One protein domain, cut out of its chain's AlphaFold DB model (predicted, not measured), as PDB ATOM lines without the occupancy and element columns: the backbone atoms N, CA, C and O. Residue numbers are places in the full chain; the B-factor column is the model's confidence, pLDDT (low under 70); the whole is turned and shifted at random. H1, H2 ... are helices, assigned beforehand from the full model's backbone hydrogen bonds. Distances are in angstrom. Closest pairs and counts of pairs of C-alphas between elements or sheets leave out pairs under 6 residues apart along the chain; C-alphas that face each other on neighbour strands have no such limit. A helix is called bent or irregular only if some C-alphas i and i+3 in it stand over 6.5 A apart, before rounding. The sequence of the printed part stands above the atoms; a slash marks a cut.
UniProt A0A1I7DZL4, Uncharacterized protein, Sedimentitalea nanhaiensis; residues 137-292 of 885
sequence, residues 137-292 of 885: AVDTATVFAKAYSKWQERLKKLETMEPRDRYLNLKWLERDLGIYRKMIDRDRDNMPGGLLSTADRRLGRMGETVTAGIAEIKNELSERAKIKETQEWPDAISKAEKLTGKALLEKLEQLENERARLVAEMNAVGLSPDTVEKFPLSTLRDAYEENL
ATOM      1  N   ALA A 137     165.686 200.506 125.442       51.56
ATOM      2  CA  ALA A 137     165.844 199.130 125.910       51.56
ATOM      3  C   ALA A 137     166.685 199.050 127.200       51.56
ATOM      4  O   ALA A 137     166.424 198.208 128.068       51.56
ATOM      5  N   VAL A 138     167.672 199.942 127.350       55.47
ATOM      6  CA  VAL A 138     168.488 200.085 128.566       55.47
ATOM      7  C   VAL A 138     167.677 200.678 129.726       55.47
ATOM      8  O   VAL A 138     167.854 200.236 130.863       55.47
ATOM      9  N   ASP A 139     166.732 201.583 129.467       64.62
ATOM     10  CA  ASP A 139     165.824 202.139 130.475       64.62
ATOM     11  C   ASP A 139     164.807 201.106 130.971       64.62
ATOM     12  O   ASP A 139     164.681 200.921 132.187       64.62
ATOM     13  N   THR A 140     164.163 200.336 130.083       65.12
ATOM     14  CA  THR A 140     163.281 199.226 130.494       65.12
ATOM     15  C   THR A 140     164.062 198.176 131.297       65.12
ATOM     16  O   THR A 140     163.594 197.712 132.343       65.12
ATOM     17  N   ALA A 141     165.299 197.856 130.895       63.44
ATOM     18  CA  ALA A 141     166.174 196.959 131.652       63.44
ATOM     19  C   ALA A 141     166.580 197.531 133.028       63.44
ATOM     20  O   ALA A 141     166.654 196.789 134.013       63.44
ATOM     21  N   THR A 142     166.799 198.845 133.129       69.62
ATOM     22  CA  THR A 142     167.165 199.538 134.375       69.62
ATOM     23  C   THR A 142     165.987 199.630 135.345       69.62
ATOM     24  O   THR A 142     166.147 199.368 136.543       69.62
ATOM     25  N   VAL A 143     164.790 199.945 134.846       71.44
ATOM     26  CA  VAL A 143     163.538 199.922 135.617       71.44
ATOM     27  C   VAL A 143     163.282 198.514 136.149       71.44
ATOM     28  O   VAL A 143     163.035 198.349 137.346       71.44
ATOM     29  N   PHE A 144     163.444 197.493 135.304       72.94
ATOM     30  CA  PHE A 144     163.309 196.097 135.708       72.94
ATOM     31  C   PHE A 144     164.341 195.686 136.770       72.94
ATOM     32  O   PHE A 144     163.992 195.039 137.755       72.94
ATOM     33  N   ALA A 145     165.607 196.094 136.636       71.19
ATOM     34  CA  ALA A 145     166.644 195.796 137.626       71.19
ATOM     35  C   ALA A 145     166.357 196.437 138.998       71.19
ATOM     36  O   ALA A 145     166.508 195.777 140.031       71.19
ATOM     37  N   LYS A 146     165.889 197.692 139.024       74.50
ATOM     38  CA  LYS A 146     165.474 198.378 140.262       74.50
ATOM     39  C   LYS A 146     164.240 197.722 140.890       74.50
ATOM     40  O   LYS A 146     164.212 197.515 142.103       74.50
ATOM     41  N   ALA A 147     163.249 197.363 140.075       72.75
ATOM     42  CA  ALA A 147     162.064 196.635 140.517       72.75
ATOM     43  C   ALA A 147     162.426 195.267 141.115       72.75
ATOM     44  O   ALA A 147     161.939 194.916 142.188       72.75
ATOM     45  N   TYR A 148     163.348 194.539 140.481       76.00
ATOM     46  CA  TYR A 148     163.844 193.251 140.962       76.00
ATOM     47  C   TYR A 148     164.523 193.354 142.337       76.00
ATOM     48  O   TYR A 148     164.298 192.508 143.201       76.00
ATOM     49  N   SER A 149     165.306 194.411 142.580       75.25
ATOM     50  CA  SER A 149     165.930 194.646 143.891       75.25
ATOM     51  C   SER A 149     164.893 194.925 144.983       75.25
ATOM     52  O   SER A 149     164.942 194.319 146.051       75.25
ATOM     53  N   LYS A 150     163.906 195.789 144.708       77.75
ATOM     54  CA  LYS A 150     162.803 196.056 145.650       77.75
ATOM     55  C   LYS A 150     161.959 194.810 145.918       77.75
ATOM     56  O   LYS A 150     161.488 194.602 147.032       77.75
ATOM     57  N   TRP A 151     161.780 193.971 144.902       83.94
ATOM     58  CA  TRP A 151     161.083 192.697 145.022       83.94
ATOM     59  C   TRP A 151     161.809 191.735 145.973       83.94
ATOM     60  O   TRP A 151     161.175 191.163 146.855       83.94
ATOM     61  N   GLN A 152     163.139 191.622 145.864       80.38
ATOM     62  CA  GLN A 152     163.968 190.817 146.775       80.38
ATOM     63  C   GLN A 152     163.850 191.284 148.233       80.38
ATOM     64  O   GLN A 152     163.700 190.466 149.139       80.38
ATOM     65  N   GLU A 153     163.882 192.597 148.475       81.62
ATOM     66  CA  GLU A 153     163.673 193.156 149.816       81.62
ATOM     67  C   GLU A 153     162.276 192.851 150.353       81.62
ATOM     68  O   GLU A 153     162.115 192.535 151.532       81.62
ATOM     69  N   ARG A 154     161.256 192.928 149.491       82.62
ATOM     70  CA  ARG A 154     159.877 192.654 149.887       82.62
ATOM     71  C   ARG A 154     159.673 191.186 150.238       82.62
ATOM     72  O   ARG A 154     159.030 190.935 151.247       82.62
ATOM     73  N   LEU A 155     160.270 190.250 149.495       81.44
ATOM     74  CA  LEU A 155     160.242 188.824 149.837       81.44
ATOM     75  C   LEU A 155     160.826 188.539 151.223       81.44
ATOM     76  O   LEU A 155     160.199 187.823 151.993       81.44
ATOM     77  N   LYS A 156     161.962 189.154 151.580       84.12
ATOM     78  CA  LYS A 156     162.552 188.991 152.921       84.12
ATOM     79  C   LYS A 156     161.611 189.449 154.035       84.12
ATOM     80  O   LYS A 156     161.573 188.847 155.098       84.12
ATOM     81  N   LYS A 157     160.825 190.505 153.797       85.94
ATOM     82  CA  LYS A 157     159.824 190.972 154.771       85.94
ATOM     83  C   LYS A 157     158.663 189.989 154.932       85.94
ATOM     84  O   LYS A 157     158.094 189.926 156.018       85.94
ATOM     85  N   LEU A 158     158.326 189.223 153.887       84.94
ATOM     86  CA  LEU A 158     157.234 188.247 153.951       84.94
ATOM     87  C   LEU A 158     157.508 187.152 154.977       84.94
ATOM     88  O   LEU A 158     156.563 186.711 155.605       84.94
ATOM     89  N   GLU A 159     158.762 186.756 155.205       81.00
ATOM     90  CA  GLU A 159     159.117 185.684 156.155       81.00
ATOM     91  C   GLU A 159     158.636 185.955 157.592       81.00
ATOM     92  O   GLU A 159     158.438 185.023 158.364       81.00
ATOM     93  N   THR A 160     158.410 187.224 157.942       82.50
ATOM     94  CA  THR A 160     157.975 187.655 159.284       82.50
ATOM     95  C   THR A 160     156.480 187.972 159.393       82.50
ATOM     96  O   THR A 160     156.020 188.373 160.457       82.50
ATOM     97  N   MET A 161     155.720 187.844 158.302       83.25
ATOM     98  CA  MET A 161     154.305 188.225 158.250       83.25
ATOM     99  C   MET A 161     153.371 187.036 158.507       83.25
ATOM    100  O   MET A 161     153.682 185.889 158.187       83.25
ATOM    101  N   GLU A 162     152.165 187.325 158.994       82.69
ATOM    102  CA  GLU A 162     151.096 186.334 159.140       82.69
ATOM    103  C   GLU A 162     150.661 185.757 157.771       82.69
ATOM    104  O   GLU A 162     150.744 186.453 156.753       82.69
ATOM    105  N   PRO A 163     150.168 184.500 157.701       81.94
ATOM    106  CA  PRO A 163     149.811 183.824 156.444       81.94
ATOM    107  C   PRO A 163     148.911 184.643 155.504       81.94
ATOM    108  O   PRO A 163     149.170 184.722 154.300       81.94
ATOM    109  N   ARG A 164     147.878 185.302 156.048       80.81
ATOM    110  CA  ARG A 164     146.959 186.160 155.281       80.81
ATOM    111  C   ARG A 164     147.689 187.330 154.622       80.81
ATOM    112  O   ARG A 164     147.515 187.575 153.429       80.81
ATOM    113  N   ASP A 165     148.523 188.033 155.378       81.25
ATOM    114  CA  ASP A 165     149.227 189.217 154.887       81.25
ATOM    115  C   ASP A 165     150.343 188.836 153.912       81.25
ATOM    116  O   ASP A 165     150.533 189.515 152.894       81.25
ATOM    117  N   ARG A 166     151.015 187.698 154.150       88.44
ATOM    118  CA  ARG A 166     151.932 187.082 153.180       88.44
ATOM    119  C   ARG A 166     151.224 186.824 151.853       88.44
ATOM    120  O   ARG A 166     151.722 187.241 150.808       88.44
ATOM    121  N   TYR A 167     150.037 186.214 151.882       87.00
ATOM    122  CA  TYR A 167     149.262 185.913 150.677       87.00
ATOM    123  C   TYR A 167     148.845 187.175 149.917       87.00
ATOM    124  O   TYR A 167     149.058 187.259 148.706       87.00
ATOM    125  N   LEU A 168     148.294 188.179 150.609       79.75
ATOM    126  CA  LEU A 168     147.877 189.439 149.983       79.75
ATOM    127  C   LEU A 168     149.058 190.155 149.315       79.75
ATOM    128  O   LEU A 168     148.933 190.655 148.193       79.75
ATOM    129  N   ASN A 169     150.229 190.156 149.959       87.00
ATOM    130  CA  ASN A 169     151.436 190.718 149.364       87.00
ATOM    131  C   ASN A 169     151.930 189.902 148.162       87.00
ATOM    132  O   ASN A 169     152.318 190.498 147.158       87.00
ATOM    133  N   LEU A 170     151.883 188.568 148.208       86.94
ATOM    134  CA  LEU A 170     152.231 187.731 147.056       86.94
ATOM    135  C   LEU A 170     151.264 187.930 145.883       86.94
ATOM    136  O   LEU A 170     151.714 187.993 144.742       86.94
ATOM    137  N   LYS A 171     149.964 188.119 146.136       86.62
ATOM    138  CA  LYS A 171     148.975 188.476 145.104       86.62
ATOM    139  C   LYS A 171     149.237 189.839 144.478       86.62
ATOM    140  O   LYS A 171     149.069 190.016 143.272       86.62
ATOM    141  N   TRP A 172     149.693 190.797 145.275       84.44
ATOM    142  CA  TRP A 172     150.142 192.082 144.755       84.44
ATOM    143  C   TRP A 172     151.389 191.922 143.867       84.44
ATOM    144  O   TRP A 172     151.418 192.441 142.752       84.44
ATOM    145  N   LEU A 173     152.366 191.118 144.297       84.75
ATOM    146  CA  LEU A 173     153.555 190.794 143.500       84.75
ATOM    147  C   LEU A 173     153.216 190.033 142.204       84.75
ATOM    148  O   LEU A 173     153.830 190.290 141.171       84.75
ATOM    149  N   GLU A 174     152.232 189.134 142.228       87.06
ATOM    150  CA  GLU A 174     151.710 188.434 141.045       87.06
ATOM    151  C   GLU A 174     151.146 189.426 140.014       87.06
ATOM    152  O   GLU A 174     151.431 189.324 138.817       87.06
ATOM    153  N   ARG A 175     150.397 190.437 140.475       83.69
ATOM    154  CA  ARG A 175     149.873 191.509 139.616       83.69
ATOM    155  C   ARG A 175     150.998 192.339 138.998       83.69
ATOM    156  O   ARG A 175     150.964 192.592 137.792       83.69
ATOM    157  N   ASP A 176     151.986 192.728 139.796       83.50
ATOM    158  CA  ASP A 176     153.159 193.474 139.333       83.50
ATOM    159  C   ASP A 176     153.944 192.692 138.271       83.50
ATOM    160  O   ASP A 176     154.326 193.251 137.242       83.50
ATOM    161  N   LEU A 177     154.122 191.380 138.457       84.56
ATOM    162  CA  LEU A 177     154.742 190.506 137.454       84.56
ATOM    163  C   LEU A 177     153.991 190.524 136.121       84.56
ATOM    164  O   LEU A 177     154.623 190.544 135.063       84.56
ATOM    165  N   GLY A 178     152.658 190.573 136.159       80.62
ATOM    166  CA  GLY A 178     151.832 190.734 134.965       80.62
ATOM    167  C   GLY A 178     152.079 192.059 134.236       80.62
ATOM    168  O   GLY A 178     152.078 192.088 133.005       80.62
ATOM    169  N   ILE A 179     152.332 193.146 134.972       82.56
ATOM    170  CA  ILE A 179     152.683 194.454 134.396       82.56
ATOM    171  C   ILE A 179     154.069 194.388 133.748       82.56
ATOM    172  O   ILE A 179     154.210 194.755 132.582       82.56
ATOM    173  N   TYR A 180     155.076 193.862 134.454       82.94
ATOM    174  CA  TYR A 180     156.437 193.754 133.918       82.94
ATOM    175  C   TYR A 180     156.515 192.853 132.685       82.94
ATOM    176  O   TYR A 180     157.216 193.190 131.735       82.94
ATOM    177  N   ARG A 181     155.765 191.744 132.654       85.19
ATOM    178  CA  ARG A 181     155.697 190.871 131.475       85.19
ATOM    179  C   ARG A 181     155.138 191.616 130.260       85.19
ATOM    180  O   ARG A 181     155.771 191.593 129.215       85.19
ATOM    181  N   LYS A 182     154.047 192.376 130.422       83.38
ATOM    182  CA  LYS A 182     153.490 193.219 129.346       83.38
ATOM    183  C   LYS A 182     154.473 194.285 128.852       83.38
ATOM    184  O   LYS A 182     154.506 194.564 127.661       83.38
ATOM    185  N   MET A 183     155.263 194.880 129.751       81.25
ATOM    186  CA  MET A 183     156.296 195.854 129.374       81.25
ATOM    187  C   MET A 183     157.414 195.209 128.549       81.25
ATOM    188  O   MET A 183     157.803 195.756 127.524       81.25
ATOM    189  N   ILE A 184     157.906 194.037 128.968       81.75
ATOM    190  CA  ILE A 184     158.939 193.301 128.228       81.75
ATOM    191  C   ILE A 184     158.410 192.814 126.881       81.75
ATOM    192  O   ILE A 184     159.111 192.944 125.885       81.75
ATOM    193  N   ASP A 185     157.179 192.302 126.831       82.81
ATOM    194  CA  ASP A 185     156.552 191.851 125.586       82.81
ATOM    195  C   ASP A 185     156.401 193.004 124.579       82.81
ATOM    196  O   ASP A 185     156.617 192.802 123.388       82.81
ATOM    197  N   ARG A 186     156.088 194.220 125.054       85.06
ATOM    198  CA  ARG A 186     156.010 195.433 124.223       85.06
ATOM    199  C   ARG A 186     157.365 195.822 123.624       85.06
ATOM    200  O   ARG A 186     157.421 196.212 122.464       85.06
ATOM    201  N   ASP A 187     158.441 195.712 124.402       82.94
ATOM    202  CA  ASP A 187     159.780 196.179 124.010       82.94
ATOM    203  C   ASP A 187     160.668 195.042 123.451       82.94
ATOM    204  O   ASP A 187     161.854 195.240 123.177       82.94
ATOM    205  N   ARG A 188     160.098 193.842 123.276       85.25
ATOM    206  CA  ARG A 188     160.801 192.587 122.972       85.25
ATOM    207  C   ARG A 188     161.698 192.673 121.739       85.25
ATOM    208  O   ARG A 188     162.849 192.246 121.813       85.25
ATOM    209  N   ASP A 189     161.192 193.233 120.644       83.06
ATOM    210  CA  ASP A 189     161.908 193.297 119.360       83.06
ATOM    211  C   ASP A 189     163.075 194.301 119.376       83.06
ATOM    212  O   ASP A 189     163.978 194.221 118.544       83.06
ATOM    213  N   ASN A 190     163.088 195.208 120.356       80.44
ATOM    214  CA  ASN A 190     164.095 196.259 120.508       80.44
ATOM    215  C   ASN A 190     165.121 195.951 121.613       80.44
ATOM    216  O   ASN A 190     166.090 196.691 121.784       80.44
ATOM    217  N   MET A 191     164.940 194.870 122.381       75.50
ATOM    218  CA  MET A 191     165.883 194.477 123.427       75.50
ATOM    219  C   MET A 191     167.036 193.631 122.872       75.50
ATOM    220  O   MET A 191     166.801 192.640 122.177       75.50
ATOM    221  N   PRO A 192     168.296 193.908 123.263       82.12
ATOM    222  CA  PRO A 192     169.404 193.009 122.966       82.12
ATOM    223  C   PRO A 192     169.111 191.597 123.492       82.12
ATOM    224  O   PRO A 192     168.745 191.429 124.657       82.12
ATOM    225  N   GLY A 193     169.314 190.561 122.671       77.31
ATOM    226  CA  GLY A 193     168.905 189.185 123.009       77.31
ATOM    227  C   GLY A 193     169.468 188.647 124.338       77.31
ATOM    228  O   GLY A 193     168.808 187.876 125.041       77.31
ATOM    229  N   GLY A 194     170.658 189.099 124.754       77.75
ATOM    230  CA  GLY A 194     171.230 188.779 126.070       77.75
ATOM    231  C   GLY A 194     170.473 189.408 127.253       77.75
ATOM    232  O   GLY A 194     170.341 188.785 128.308       77.75
ATOM    233  N   LEU A 195     169.935 190.619 127.079       76.56
ATOM    234  CA  LEU A 195     169.129 191.318 128.085       76.56
ATOM    235  C   LEU A 195     167.715 190.744 128.157       76.56
ATOM    236  O   LEU A 195     167.263 190.425 129.256       76.56
ATOM    237  N   LEU A 196     167.074 190.522 127.005       79.44
ATOM    238  CA  LEU A 196     165.751 189.899 126.923       79.44
ATOM    239  C   LEU A 196     165.746 188.523 127.601       79.44
ATOM    240  O   LEU A 196     164.957 188.275 128.509       79.44
ATOM    241  N   SER A 197     166.708 187.657 127.259       81.62
ATOM    242  CA  SER A 197     166.830 186.329 127.878       81.62
ATOM    243  C   SER A 197     167.118 186.380 129.385       81.62
ATOM    244  O   SER A 197     166.682 185.504 130.137       81.62
ATOM    245  N   THR A 198     167.836 187.404 129.858       82.75
ATOM    246  CA  THR A 198     168.080 187.618 131.292       82.75
ATOM    247  C   THR A 198     166.815 188.077 132.011       82.75
ATOM    248  O   THR A 198     166.540 187.610 133.120       82.75
ATOM    249  N   ALA A 199     166.045 188.972 131.395       79.44
ATOM    250  CA  ALA A 199     164.813 189.505 131.951       79.44
ATOM    251  C   ALA A 199     163.707 188.439 131.985       79.44
ATOM    252  O   ALA A 199     163.128 188.217 133.048       79.44
ATOM    253  N   ASP A 200     163.538 187.667 130.906       83.31
ATOM    254  CA  ASP A 200     162.635 186.509 130.849       83.31
ATOM    255  C   ASP A 200     162.988 185.466 131.918       83.31
ATOM    256  O   ASP A 200     162.119 185.002 132.658       83.31
ATOM    257  N   ARG A 201     164.279 185.147 132.089       86.62
ATOM    258  CA  ARG A 201     164.736 184.206 133.129       86.62
ATOM    259  C   ARG A 201     164.492 184.725 134.546       86.62
ATOM    260  O   ARG A 201     164.293 183.936 135.470       86.62
ATOM    261  N   ARG A 202     164.585 186.038 134.768       85.62
ATOM    262  CA  ARG A 202     164.314 186.649 136.079       85.62
ATOM    263  C   ARG A 202     162.815 186.688 136.358       85.62
ATOM    264  O   ARG A 202     162.429 186.254 137.436       85.62
ATOM    265  N   LEU A 203     161.988 187.101 135.394       84.19
ATOM    266  CA  LEU A 203     160.528 187.055 135.512       84.19
ATOM    267  C   LEU A 203     160.011 185.634 135.720       84.19
ATOM    268  O   LEU A 203     159.145 185.436 136.566       84.19
ATOM    269  N   GLY A 204     160.559 184.653 134.998       86.88
ATOM    270  CA  GLY A 204     160.243 183.238 135.190       86.88
ATOM    271  C   GLY A 204     160.499 182.802 136.630       86.88
ATOM    272  O   GLY A 204     159.572 182.376 137.310       86.88
ATOM    273  N   ARG A 205     161.716 183.041 137.144       87.25
ATOM    274  CA  ARG A 205     162.070 182.726 138.540       87.25
ATOM    275  C   ARG A 205     161.210 183.464 139.566       87.25
ATOM    276  O   ARG A 205     160.858 182.887 140.591       87.25
ATOM    277  N   MET A 206     160.867 184.728 139.320       85.38
ATOM    278  CA  MET A 206     159.977 185.475 140.215       85.38
ATOM    279  C   MET A 206     158.563 184.897 140.209       85.38
ATOM    280  O   MET A 206     157.976 184.738 141.274       85.38
ATOM    281  N   GLY A 207     158.032 184.564 139.031       87.81
ATOM    282  CA  GLY A 207     156.728 183.922 138.880       87.81
ATOM    283  C   GLY A 207     156.675 182.564 139.570       87.81
ATOM    284  O   GLY A 207     155.732 182.299 140.310       87.81
ATOM    285  N   GLU A 208     157.716 181.747 139.408       90.88
ATOM    286  CA  GLU A 208     157.882 180.477 140.125       90.88
ATOM    287  C   GLU A 208     157.905 180.694 141.641       90.88
ATOM    288  O   GLU A 208     157.174 180.022 142.359       90.88
ATOM    289  N   THR A 209     158.667 181.681 142.128       89.25
ATOM    290  CA  THR A 209     158.764 181.993 143.566       89.25
ATOM    291  C   THR A 209     157.427 182.463 144.142       89.25
ATOM    292  O   THR A 209     157.015 181.994 145.197       89.25
ATOM    293  N   VAL A 210     156.717 183.364 143.450       86.12
ATOM    294  CA  VAL A 210     155.401 183.857 143.892       86.12
ATOM    295  C   VAL A 210     154.372 182.730 143.893       86.12
ATOM    296  O   VAL A 210     153.625 182.581 144.856       86.12
ATOM    297  N   THR A 211     154.359 181.904 142.845       89.62
ATOM    298  CA  THR A 211     153.442 180.760 142.738       89.62
ATOM    299  C   THR A 211     153.721 179.728 143.829       89.62
ATOM    300  O   THR A 211     152.786 179.270 144.484       89.62
ATOM    301  N   ALA A 212     154.996 179.400 144.061       90.44
ATOM    302  CA  ALA A 212     155.419 178.486 145.115       90.44
ATOM    303  C   ALA A 212     155.038 179.018 146.502       90.44
ATOM    304  O   ALA A 212     154.431 178.282 147.269       90.44
ATOM    305  N   GLY A 213     155.287 180.301 146.787       88.50
ATOM    306  CA  GLY A 213     154.911 180.918 148.062       88.50
ATOM    307  C   GLY A 213     153.397 180.950 148.292       88.50
ATOM    308  O   GLY A 213     152.929 180.684 149.395       88.50
ATOM    309  N   ILE A 214     152.594 181.211 147.250       89.06
ATOM    310  CA  ILE A 214     151.127 181.134 147.353       89.06
ATOM    311  C   ILE A 214     150.683 179.699 147.665       89.06
ATOM    312  O   ILE A 214     149.807 179.502 148.508       89.06
ATOM    313  N   ALA A 215     151.259 178.702 146.988       91.12
ATOM    314  CA  ALA A 215     150.948 177.295 147.226       91.12
ATOM    315  C   ALA A 215     151.376 176.843 148.632       91.12
ATOM    316  O   ALA A 215     150.620 176.145 149.301       91.12
ATOM    317  N   GLU A 216     152.541 177.287 149.101       91.75
ATOM    318  CA  GLU A 216     153.057 177.028 150.446       91.75
ATOM    319  C   GLU A 216     152.115 177.568 151.522       91.75
ATOM    320  O   GLU A 216     151.709 176.806 152.392       91.75
ATOM    321  N   ILE A 217     151.668 178.825 151.415       89.94
ATOM    322  CA  ILE A 217     150.719 179.413 152.378       89.94
ATOM    323  C   ILE A 217     149.392 178.646 152.390       89.94
ATOM    324  O   ILE A 217     148.813 178.414 153.451       89.94
ATOM    325  N   LYS A 218     148.894 178.237 151.216       92.06
ATOM    326  CA  LYS A 218     147.674 177.421 151.133       92.06
ATOM    327  C   LYS A 218     147.848 176.061 151.808       92.06
ATOM    328  O   LYS A 218     146.934 175.611 152.498       92.06
ATOM    329  N   ASN A 219     148.999 175.419 151.619       91.69
ATOM    330  CA  ASN A 219     149.323 174.155 152.275       91.69
ATOM    331  C   ASN A 219     149.473 174.337 153.791       91.69
ATOM    332  O   ASN A 219     148.903 173.556 154.544       91.69
ATOM    333  N   GLU A 220     150.164 175.389 154.238       92.12
ATOM    334  CA  GLU A 220     150.337 175.735 155.654       92.12
ATOM    335  C   GLU A 220     148.982 175.932 156.346       92.12
ATOM    336  O   GLU A 220     148.718 175.308 157.373       92.12
ATOM    337  N   LEU A 221     148.088 176.736 155.761       90.38
ATOM    338  CA  LEU A 221     146.746 176.960 156.308       90.38
ATOM    339  C   LEU A 221     145.883 175.693 156.282       90.38
ATOM    340  O   LEU A 221     145.128 175.460 157.225       90.38
ATOM    341  N   SER A 222     146.013 174.856 155.248       90.00
ATOM    342  CA  SER A 222     145.283 173.583 155.167       90.00
ATOM    343  C   SER A 222     145.752 172.584 156.228       90.00
ATOM    344  O   SER A 222     144.923 171.958 156.886       90.00
ATOM    345  N   GLU A 223     147.063 172.452 156.444       91.69
ATOM    346  CA  GLU A 223     147.613 171.595 157.502       91.69
ATOM    347  C   GLU A 223     147.283 172.141 158.894       91.69
ATOM    348  O   GLU A 223     146.871 171.380 159.766       91.69
ATOM    349  N   ARG A 224     147.355 173.463 159.102       91.19
ATOM    350  CA  ARG A 224     146.927 174.098 160.357       91.19
ATOM    351  C   ARG A 224     145.456 173.808 160.659       91.19
ATOM    352  O   ARG A 224     145.134 173.445 161.789       91.19
ATOM    353  N   ALA A 225     144.579 173.931 159.663       89.94
ATOM    354  CA  ALA A 225     143.162 173.606 159.805       89.94
ATOM    355  C   ALA A 225     142.946 172.132 160.164       89.94
ATOM    356  O   ALA A 225     142.202 171.826 161.092       89.94
ATOM    357  N   LYS A 226     143.674 171.226 159.507       90.75
ATOM    358  CA  LYS A 226     143.625 169.789 159.785       90.75
ATOM    359  C   LYS A 226     144.128 169.436 161.188       90.75
ATOM    360  O   LYS A 226     143.518 168.602 161.852       90.75
ATOM    361  N   ILE A 227     145.210 170.057 161.666       89.94
ATOM    362  CA  ILE A 227     145.723 169.867 163.035       89.94
ATOM    363  C   ILE A 227     144.688 170.342 164.062       89.94
ATOM    364  O   ILE A 227     144.376 169.614 165.006       89.94
ATOM    365  N   LYS A 228     144.106 171.530 163.845       90.44
ATOM    366  CA  LYS A 228     143.040 172.073 164.697       90.44
ATOM    367  C   LYS A 228     141.842 171.127 164.766       90.44
ATOM    368  O   LYS A 228     141.428 170.752 165.858       90.44
ATOM    369  N   GLU A 229     141.348 170.688 163.613       87.19
ATOM    370  CA  GLU A 229     140.188 169.802 163.483       87.19
ATOM    371  C   GLU A 229     140.417 168.413 164.099       87.19
ATOM    372  O   GLU A 229     139.539 167.887 164.779       87.19
ATOM    373  N   THR A 230     141.584 167.802 163.872       87.00
ATOM    374  CA  THR A 230     141.814 166.389 164.229       87.00
ATOM    375  C   THR A 230     142.457 166.175 165.595       87.00
ATOM    376  O   THR A 230     142.369 165.067 166.126       87.00
ATOM    377  N   GLN A 231     143.113 167.189 166.169       89.81
ATOM    378  CA  GLN A 231     143.884 167.044 167.408       89.81
ATOM    379  C   GLN A 231     143.511 168.096 168.452       89.81
ATOM    380  O   GLN A 231     143.043 167.743 169.533       89.81
ATOM    381  N   GLU A 232     143.707 169.381 168.145       89.81
ATOM    382  CA  GLU A 232     143.637 170.427 169.172       89.81
ATOM    383  C   GLU A 232     142.212 170.698 169.652       89.81
ATOM    384  O   GLU A 232     141.968 170.763 170.857       89.81
ATOM    385  N   TRP A 233     141.255 170.858 168.737       91.06
ATOM    386  CA  TRP A 233     139.883 171.162 169.123       91.06
ATOM    387  C   TRP A 233     139.142 169.984 169.760       91.06
ATOM    388  O   TRP A 233     138.435 170.232 170.735       91.06
ATOM    389  N   PRO A 234     139.305 168.721 169.319       89.94
ATOM    390  CA  PRO A 234     138.758 167.579 170.050       89.94
ATOM    391  C   PRO A 234     139.262 167.493 171.501       89.94
ATOM    392  O   PRO A 234     138.463 167.301 172.418       89.94
ATOM    393  N   ASP A 235     140.565 167.697 171.733       89.25
ATOM    394  CA  ASP A 235     141.132 167.749 173.091       89.25
ATOM    395  C   ASP A 235     140.581 168.945 173.887       89.25
ATOM    396  O   ASP A 235     140.218 168.817 175.059       89.25
ATOM    397  N   ALA A 236     140.446 170.108 173.243       88.44
ATOM    398  CA  ALA A 236     139.863 171.286 173.871       88.44
ATOM    399  C   ALA A 236     138.382 171.096 174.242       88.44
ATOM    400  O   ALA A 236     138.002 171.528 175.329       88.44
ATOM    401  N   ILE A 237     137.575 170.432 173.402       86.94
ATOM    402  CA  ILE A 237     136.183 170.064 173.715       86.94
ATOM    403  C   ILE A 237     136.153 169.120 174.912       86.94
ATOM    404  O   ILE A 237     135.465 169.409 175.882       86.94
ATOM    405  N   SER A 238     136.946 168.046 174.902       88.25
ATOM    406  CA  SER A 238     136.959 167.078 176.009       88.25
ATOM    407  C   SER A 238     137.361 167.715 177.349       88.25
ATOM    408  O   SER A 238     136.912 167.301 178.423       88.25
ATOM    409  N   LYS A 239     138.208 168.750 177.309       89.62
ATOM    410  CA  LYS A 239     138.522 169.581 178.478       89.62
ATOM    411  C   LYS A 239     137.366 170.513 178.845       89.62
ATOM    412  O   LYS A 239     137.071 170.643 180.030       89.62
ATOM    413  N   ALA A 240     136.724 171.137 177.858       88.12
ATOM    414  CA  ALA A 240     135.605 172.056 178.051       88.12
ATOM    415  C   ALA A 240     134.359 171.363 178.623       88.12
ATOM    416  O   ALA A 240     133.718 171.937 179.489       88.12
ATOM    417  N   GLU A 241     134.067 170.116 178.249       86.12
ATOM    418  CA  GLU A 241     132.947 169.318 178.787       86.12
ATOM    419  C   GLU A 241     132.999 169.123 180.315       86.12
ATOM    420  O   GLU A 241     132.007 168.748 180.933       86.12
ATOM    421  N   LYS A 242     134.157 169.372 180.941       88.50
ATOM    422  CA  LYS A 242     134.344 169.314 182.400       88.50
ATOM    423  C   LYS A 242     134.138 170.666 183.087       88.50
ATOM    424  O   LYS A 242     134.200 170.730 184.313       88.50
ATOM    425  N   LEU A 243     133.972 171.736 182.316       87.44
ATOM    426  CA  LEU A 243     133.734 173.091 182.798       87.44
ATOM    427  C   LEU A 243     132.226 173.350 182.891       87.44
ATOM    428  O   LEU A 243     131.428 172.730 182.195       87.44
ATOM    429  N   THR A 244     131.837 174.310 183.724       83.38
ATOM    430  CA  THR A 244     130.454 174.792 183.844       83.38
ATOM    431  C   THR A 244     130.436 176.318 183.952       83.38
ATOM    432  O   THR A 244     131.479 176.946 184.160       83.38
ATOM    433  N   GLY A 245     129.255 176.924 183.773       81.12
ATOM    434  CA  GLY A 245     129.046 178.366 183.948       81.12
ATOM    435  C   GLY A 245     129.995 179.224 183.106       81.12
ATOM    436  O   GLY A 245     130.199 178.961 181.917       81.12
ATOM    437  N   LYS A 246     130.597 180.236 183.740       81.88
ATOM    438  CA  LYS A 246     131.524 181.187 183.112       81.88
ATOM    439  C   LYS A 246     132.744 180.521 182.472       81.88
ATOM    440  O   LYS A 246     133.071 180.837 181.336       81.88
ATOM    441  N   ALA A 247     133.376 179.555 183.140       85.81
ATOM    442  CA  ALA A 247     134.572 178.892 182.610       85.81
ATOM    443  C   ALA A 247     134.281 178.114 181.311       85.81
ATOM    444  O   ALA A 247     135.100 178.096 180.391       85.81
ATOM    445  N   LEU A 248     133.102 177.485 181.221       87.81
ATOM    446  CA  LEU A 248     132.650 176.841 179.987       87.81
ATOM    447  C   LEU A 248     132.391 177.877 178.887       87.81
ATOM    448  O   LEU A 248     132.823 177.668 177.755       87.81
ATOM    449  N   LEU A 249     131.734 178.993 179.223       85.44
ATOM    450  CA  LEU A 249     131.461 180.079 178.279       85.44
ATOM    451  C   LEU A 249     132.752 180.693 177.723       85.44
ATOM    452  O   LEU A 249     132.905 180.770 176.510       85.44
ATOM    453  N   GLU A 250     133.704 181.061 178.582       87.56
ATOM    454  CA  GLU A 250     135.004 181.609 178.173       87.56
ATOM    455  C   GLU A 250     135.733 180.651 177.229       87.56
ATOM    456  O   GLU A 250     136.304 181.060 176.212       87.56
ATOM    457  N   LYS A 251     135.683 179.346 177.530       89.94
ATOM    458  CA  LYS A 251     136.318 178.339 176.688       89.94
ATOM    459  C   LYS A 251     135.612 178.174 175.343       89.94
ATOM    460  O   LYS A 251     136.289 178.041 174.322       89.94
ATOM    461  N   LEU A 252     134.280 178.181 175.339       88.56
ATOM    462  CA  LEU A 252     133.465 178.144 174.127       88.56
ATOM    463  C   LEU A 252     133.762 179.356 173.238       88.56
ATOM    464  O   LEU A 252     134.063 179.186 172.060       88.56
ATOM    465  N   GLU A 253     133.761 180.561 173.804       86.62
ATOM    466  CA  GLU A 253     134.039 181.802 173.080       86.62
ATOM    467  C   GLU A 253     135.468 181.838 172.530       86.62
ATOM    468  O   GLU A 253     135.678 182.237 171.382       86.62
ATOM    469  N   GLN A 254     136.457 181.350 173.288       89.50
ATOM    470  CA  GLN A 254     137.820 181.176 172.784       89.50
ATOM    471  C   GLN A 254     137.832 180.299 171.521       89.50
ATOM    472  O   GLN A 254     138.433 180.672 170.512       89.50
ATOM    473  N   LEU A 255     137.168 179.140 171.564       90.06
ATOM    474  CA  LEU A 255     137.117 178.205 170.436       90.06
ATOM    475  C   LEU A 255     136.362 178.788 169.237       90.06
ATOM    476  O   LEU A 255     136.791 178.616 168.097       90.06
ATOM    477  N   GLU A 256     135.266 179.507 169.478       88.50
ATOM    478  CA  GLU A 256     134.495 180.183 168.432       88.50
ATOM    479  C   GLU A 256     135.307 181.283 167.743       88.50
ATOM    480  O   GLU A 256     135.292 181.365 166.512       88.50
ATOM    481  N   ASN A 257     136.070 182.068 168.508       85.75
ATOM    482  CA  ASN A 257     136.964 183.098 167.986       85.75
ATOM    483  C   ASN A 257     138.129 182.496 167.189       85.75
ATOM    484  O   ASN A 257     138.435 182.963 166.090       85.75
ATOM    485  N   GLU A 258     138.759 181.433 167.701       89.12
ATOM    486  CA  GLU A 258     139.797 180.697 166.969       89.12
ATOM    487  C   GLU A 258     139.259 180.138 165.646       89.12
ATOM    488  O   GLU A 258     139.912 180.275 164.607       89.12
ATOM    489  N   ARG A 259     138.049 179.562 165.663       90.88
ATOM    490  CA  ARG A 259     137.370 179.062 164.463       90.88
ATOM    491  C   ARG A 259     137.102 180.190 163.474       90.88
ATOM    492  O   ARG A 259     137.493 180.073 162.318       90.88
ATOM    493  N   ALA A 260     136.485 181.285 163.913       85.56
ATOM    494  CA  ALA A 260     136.162 182.422 163.053       85.56
ATOM    495  C   ALA A 260     137.416 183.031 162.402       85.56
ATOM    496  O   ALA A 260     137.411 183.318 161.203       85.56
ATOM    497  N   ARG A 261     138.514 183.165 163.160       85.75
ATOM    498  CA  ARG A 261     139.801 183.643 162.636       85.75
ATOM    499  C   ARG A 261     140.340 182.722 161.543       85.75
ATOM    500  O   ARG A 261     140.711 183.204 160.475       85.75
ATOM    501  N   LEU A 262     140.362 181.413 161.786       87.62
ATOM    502  CA  LEU A 262     140.861 180.444 160.812       87.62
ATOM    503  C   LEU A 262     140.002 180.423 159.537       87.62
ATOM    504  O   LEU A 262     140.544 180.427 158.435       87.62
ATOM    505  N   VAL A 263     138.674 180.488 159.676       86.81
ATOM    506  CA  VAL A 263     137.736 180.610 158.547       86.81
ATOM    507  C   VAL A 263     138.037 181.863 157.719       86.81
ATOM    508  O   VAL A 263     138.125 181.791 156.491       86.81
ATOM    509  N   ALA A 264     138.249 183.010 158.367       81.94
ATOM    510  CA  ALA A 264     138.594 184.255 157.684       81.94
ATOM    511  C   ALA A 264     139.945 184.169 156.948       81.94
ATOM    512  O   ALA A 264     140.053 184.628 155.809       81.94
ATOM    513  N   GLU A 265     140.962 183.556 157.564       85.00
ATOM    514  CA  GLU A 265     142.271 183.310 156.942       85.00
ATOM    515  C   GLU A 265     142.147 182.395 155.707       85.00
ATOM    516  O   GLU A 265     142.697 182.712 154.651       85.00
ATOM    517  N   MET A 266     141.373 181.308 155.798       89.31
ATOM    518  CA  MET A 266     141.132 180.373 154.690       89.31
ATOM    519  C   MET A 266     140.379 181.024 153.526       89.31
ATOM    520  O   MET A 266     140.812 180.924 152.373       89.31
ATOM    521  N   ASN A 267     139.300 181.752 153.822       85.38
ATOM    522  CA  ASN A 267     138.532 182.488 152.820       85.38
ATOM    523  C   ASN A 267     139.403 183.521 152.092       85.38
ATOM    524  O   ASN A 267     139.342 183.630 150.866       85.38
ATOM    525  N   ALA A 268     140.272 184.232 152.819       78.94
ATOM    526  CA  ALA A 268     141.167 185.230 152.234       78.94
ATOM    527  C   ALA A 268     142.144 184.639 151.203       78.94
ATOM    528  O   ALA A 268     142.531 185.336 150.263       78.94
ATOM    529  N   VAL A 269     142.524 183.363 151.343       86.44
ATOM    530  CA  VAL A 269     143.428 182.677 150.402       86.44
ATOM    531  C   VAL A 269     142.698 181.838 149.342       86.44
ATOM    532  O   VAL A 269     143.339 181.260 148.452       86.44
ATOM    533  N   GLY A 270     141.363 181.792 149.392       86.50
ATOM    534  CA  GLY A 270     140.518 181.003 148.494       86.50
ATOM    535  C   GLY A 270     140.560 179.498 148.778       86.50
ATOM    536  O   GLY A 270     140.553 178.706 147.834       86.50
ATOM    537  N   LEU A 271     140.688 179.106 150.048       89.94
ATOM    538  CA  LEU A 271     140.457 177.738 150.520       89.94
ATOM    539  C   LEU A 271     139.010 177.602 151.012       89.94
ATOM    540  O   LEU A 271     138.455 178.568 151.526       89.94
ATOM    541  N   SER A 272     138.414 176.410 150.878       90.31
ATOM    542  CA  SER A 272     137.096 176.145 151.476       90.31
ATOM    543  C   SER A 272     137.239 175.930 152.988       90.31
ATOM    544  O   SER A 272     138.006 175.048 153.381       90.31
ATOM    545  N   PRO A 273     136.502 176.675 153.830       89.31
ATOM    546  CA  PRO A 273     136.503 176.494 155.277       89.31
ATOM    547  C   PRO A 273     135.496 175.435 155.769       89.31
ATOM    548  O   PRO A 273     135.320 175.301 156.977       89.31
ATOM    549  N   ASP A 274     134.839 174.677 154.877       86.81
ATOM    550  CA  ASP A 274     133.704 173.792 155.204       86.81
ATOM    551  C   ASP A 274     133.928 172.877 156.420       86.81
ATOM    552  O   ASP A 274     133.025 172.701 157.238       86.81
ATOM    553  N   THR A 275     135.103 172.251 156.534       80.44
ATOM    554  CA  THR A 275     135.406 171.323 157.637       80.44
ATOM    555  C   THR A 275     135.594 172.055 158.965       80.44
ATOM    556  O   THR A 275     135.119 171.604 160.004       80.44
ATOM    557  N   VAL A 276     136.202 173.239 158.912       87.31
ATOM    558  CA  VAL A 276     136.437 174.124 160.056       87.31
ATOM    559  C   VAL A 276     135.122 174.725 160.560       87.31
ATOM    560  O   VAL A 276     134.880 174.763 161.765       87.31
ATOM    561  N   GLU A 277     134.239 175.153 159.655       83.94
ATOM    562  CA  GLU A 277     132.925 175.717 159.998       83.94
ATOM    563  C   GLU A 277     131.992 174.683 160.636       83.94
ATOM    564  O   GLU A 277     131.306 174.991 161.614       83.94
ATOM    565  N   LYS A 278     132.001 173.448 160.118       83.69
ATOM    566  CA  LYS A 278     131.157 172.339 160.595       83.69
ATOM    567  C   LYS A 278     131.640 171.710 161.901       83.69
ATOM    568  O   LYS A 278     130.984 170.799 162.405       83.69
ATOM    569  N   PHE A 279     132.759 172.172 162.455       84.50
ATOM    570  CA  PHE A 279     133.271 171.649 163.712       84.50
ATOM    571  C   PHE A 279     132.244 171.848 164.855       84.50
ATOM    572  O   PHE A 279     131.696 172.950 164.987       84.50
ATOM    573  N   PRO A 280     131.956 170.817 165.680       83.69
ATOM    574  CA  PRO A 280     130.751 170.742 166.512       83.69
ATOM    575  C   PRO A 280     130.863 171.534 167.828       83.69
ATOM    576  O   PRO A 280     130.687 171.002 168.923       83.69
ATOM    577  N   LEU A 281     131.119 172.840 167.739       86.19
ATOM    578  CA  LEU A 281     131.058 173.738 168.901       86.19
ATOM    579  C   LEU A 281     129.625 173.907 169.436       86.19
ATOM    580  O   LEU A 281     129.451 174.288 170.591       86.19
ATOM    581  N   SER A 282     128.603 173.572 168.635       83.38
ATOM    582  CA  SER A 282     127.197 173.592 169.062       83.38
ATOM    583  C   SER A 282     126.953 172.701 170.275       83.38
ATOM    584  O   SER A 282     126.232 173.108 171.162       83.38
ATOM    585  N   THR A 283     127.624 171.554 170.383       83.62
ATOM    586  CA  THR A 283     127.474 170.645 171.531       83.62
ATOM    587  C   THR A 283     127.900 171.286 172.855       83.62
ATOM    588  O   THR A 283     127.230 171.120 173.869       83.62
ATOM    589  N   LEU A 284     128.995 172.055 172.854       85.75
ATOM    590  CA  LEU A 284     129.429 172.811 174.036       85.75
ATOM    591  C   LEU A 284     128.476 173.967 174.343       85.75
ATOM    592  O   LEU A 284     128.238 174.278 175.509       85.75
ATOM    593  N   ARG A 285     127.927 174.595 173.300       86.81
ATOM    594  CA  ARG A 285     126.914 175.638 173.444       86.81
ATOM    595  C   ARG A 285     125.625 175.081 174.042       86.81
ATOM    596  O   ARG A 285     125.141 175.652 175.006       86.81
ATOM    597  N   ASP A 286     125.131 173.955 173.544       85.94
ATOM    598  CA  ASP A 286     123.954 173.264 174.070       85.94
ATOM    599  C   ASP A 286     124.177 172.895 175.544       85.94
ATOM    600  O   ASP A 286     123.338 173.195 176.389       85.94
ATOM    601  N   ALA A 287     125.357 172.364 175.890       85.50
ATOM    602  CA  ALA A 287     125.723 172.074 177.277       85.50
ATOM    603  C   ALA A 287     125.763 173.335 178.163       85.50
ATOM    604  O   ALA A 287     125.302 173.309 179.305       85.50
ATOM    605  N   TYR A 288     126.294 174.457 177.667       88.06
ATOM    606  CA  TYR A 288     126.230 175.738 178.378       88.06
ATOM    607  C   TYR A 288     124.776 176.182 178.584       88.06
ATOM    608  O   TYR A 288     124.379 176.552 179.688       88.06
ATOM    609  N   GLU A 289     123.961 176.095 177.537       85.75
ATOM    610  CA  GLU A 289     122.575 176.539 177.536       85.75
ATOM    611  C   GLU A 289     121.649 175.690 178.407       85.75
ATOM    612  O   GLU A 289     120.716 176.246 178.996       85.75
ATOM    613  N   GLU A 290     121.905 174.385 178.510       86.06
ATOM    614  CA  GLU A 290     121.218 173.455 179.411       86.06
ATOM    615  C   GLU A 290     121.504 173.752 180.886       86.06
ATOM    616  O   GLU A 290     120.636 173.522 181.732       86.06
ATOM    617  N   ASN A 291     122.691 174.292 181.179       85.25
ATOM    618  CA  ASN A 291     123.115 174.677 182.523       85.25
ATOM    619  C   ASN A 291     122.626 176.073 182.946       85.25
ATOM    620  O   ASN A 291     122.768 176.428 184.117       85.25
ATOM    621  N   LEU A 292     122.054 176.873 182.036       86.88
ATOM    622  CA  LEU A 292     121.446 178.150 182.414       86.88
ATOM    623  C   LEU A 292     120.162 177.924 183.230       86.88
ATOM    624  O   LEU A 292     119.384 177.009 182.930       86.88
TER     625      LEU A 292
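What this domain is: This is residues 137 to 292 of the 885 residues of an uncharacterized protein of Sedimentitalea nanhaiensis (UniProt A0A1I7DZL4). A long, slim rod of helices: the long helix H3, bent near its last residues, makes a spine that runs nearly the whole length. The hairpin of H1 and H2 packs beside the first part of this spine, while H4 folds back beside its last part, and H2 and H4 follow one another in a row, meeting where H2 begins and H4 ends. The short H5 and then H6 pack on H4, with H6 at the far end of the rod. The printed part has 156 residues with six named helices, in the order H1 to H6, and no named strand; the class is all helix. The whole is extended, with a radius of gyration of the C-alphas of 23.4 A and spans of 77 by 23 by 20 A.

Where its parts are: H1, residues 137 to 158, begins with C-alpha 137 at (165.844, 199.130, 125.910) and is 31.3 A long. H2, residues 163 to 190, is 40.6 A long, with a kink of 27 degrees near residue 184; it is irregular, with C-alphas 186 and 189 7.9 A apart. H3, residues 193 to 240, was assigned as one helix by its hydrogen bonds but is bent: C-alphas 230 and 233 are 7.1 A apart. Its arms are H3a, residues 193 to 230, 54.3 A, and H3b, residues 233 to 240, 9.9 A. H4, residues 245 to 269, starts at C-alpha 245, (129.046, 178.366, 183.948), and is 36.8 A long. H5 is residues 274 to 277, 5.2 A, and H6 is residues 281 to 290, 14.4 A, ending with C-alpha 290 at (121.218, 173.455, 179.411).

How they stand to each other: H1, H2, H3a and H4 form an up and down bundle, each running against the one before it. H1 and H2, a helical hairpin, touch at a shallow tilt of 11 degrees, closest at the C-alphas of Leu 158 and Arg 166, 5.5 A. H2 and H3a, also a hairpin, touch through 20 pairs of C-alphas within 8 A, closest at Leu 170 and Val 210, 5.9 A. With residues 163 to 167 alone, H2 touches H4; the closest C-alphas, of Arg 164 and Glu 265, are 5.7 A apart. H3b and H4, a third hairpin, come closest at the C-alphas of Ala 240 and Leu 248, 5.9 A. H4 touches H5, closest at the C-alphas of Arg 259 and Val 276, 6.7 A. H4 touches H6, opposite ways at a shallow tilt of 24 degrees, closest at the C-alphas of Leu 252 and Leu 284, 6.7 A. H1 and H4 are apart. Every O i to N i+4 pair is within hydrogen-bond range in H1, H3a, H3b, H4 and H6, and 22 of 24 in H2; H5 is too short for such a pair.

The domain as a whole: The two C-alphas farthest apart, of Pro 192 and Leu 292, are 77.8 A apart. The printed part has no cut, and the five links are tight. The mean pLDDT of the printed part is 84.3; residues 137 to 142 are under 70.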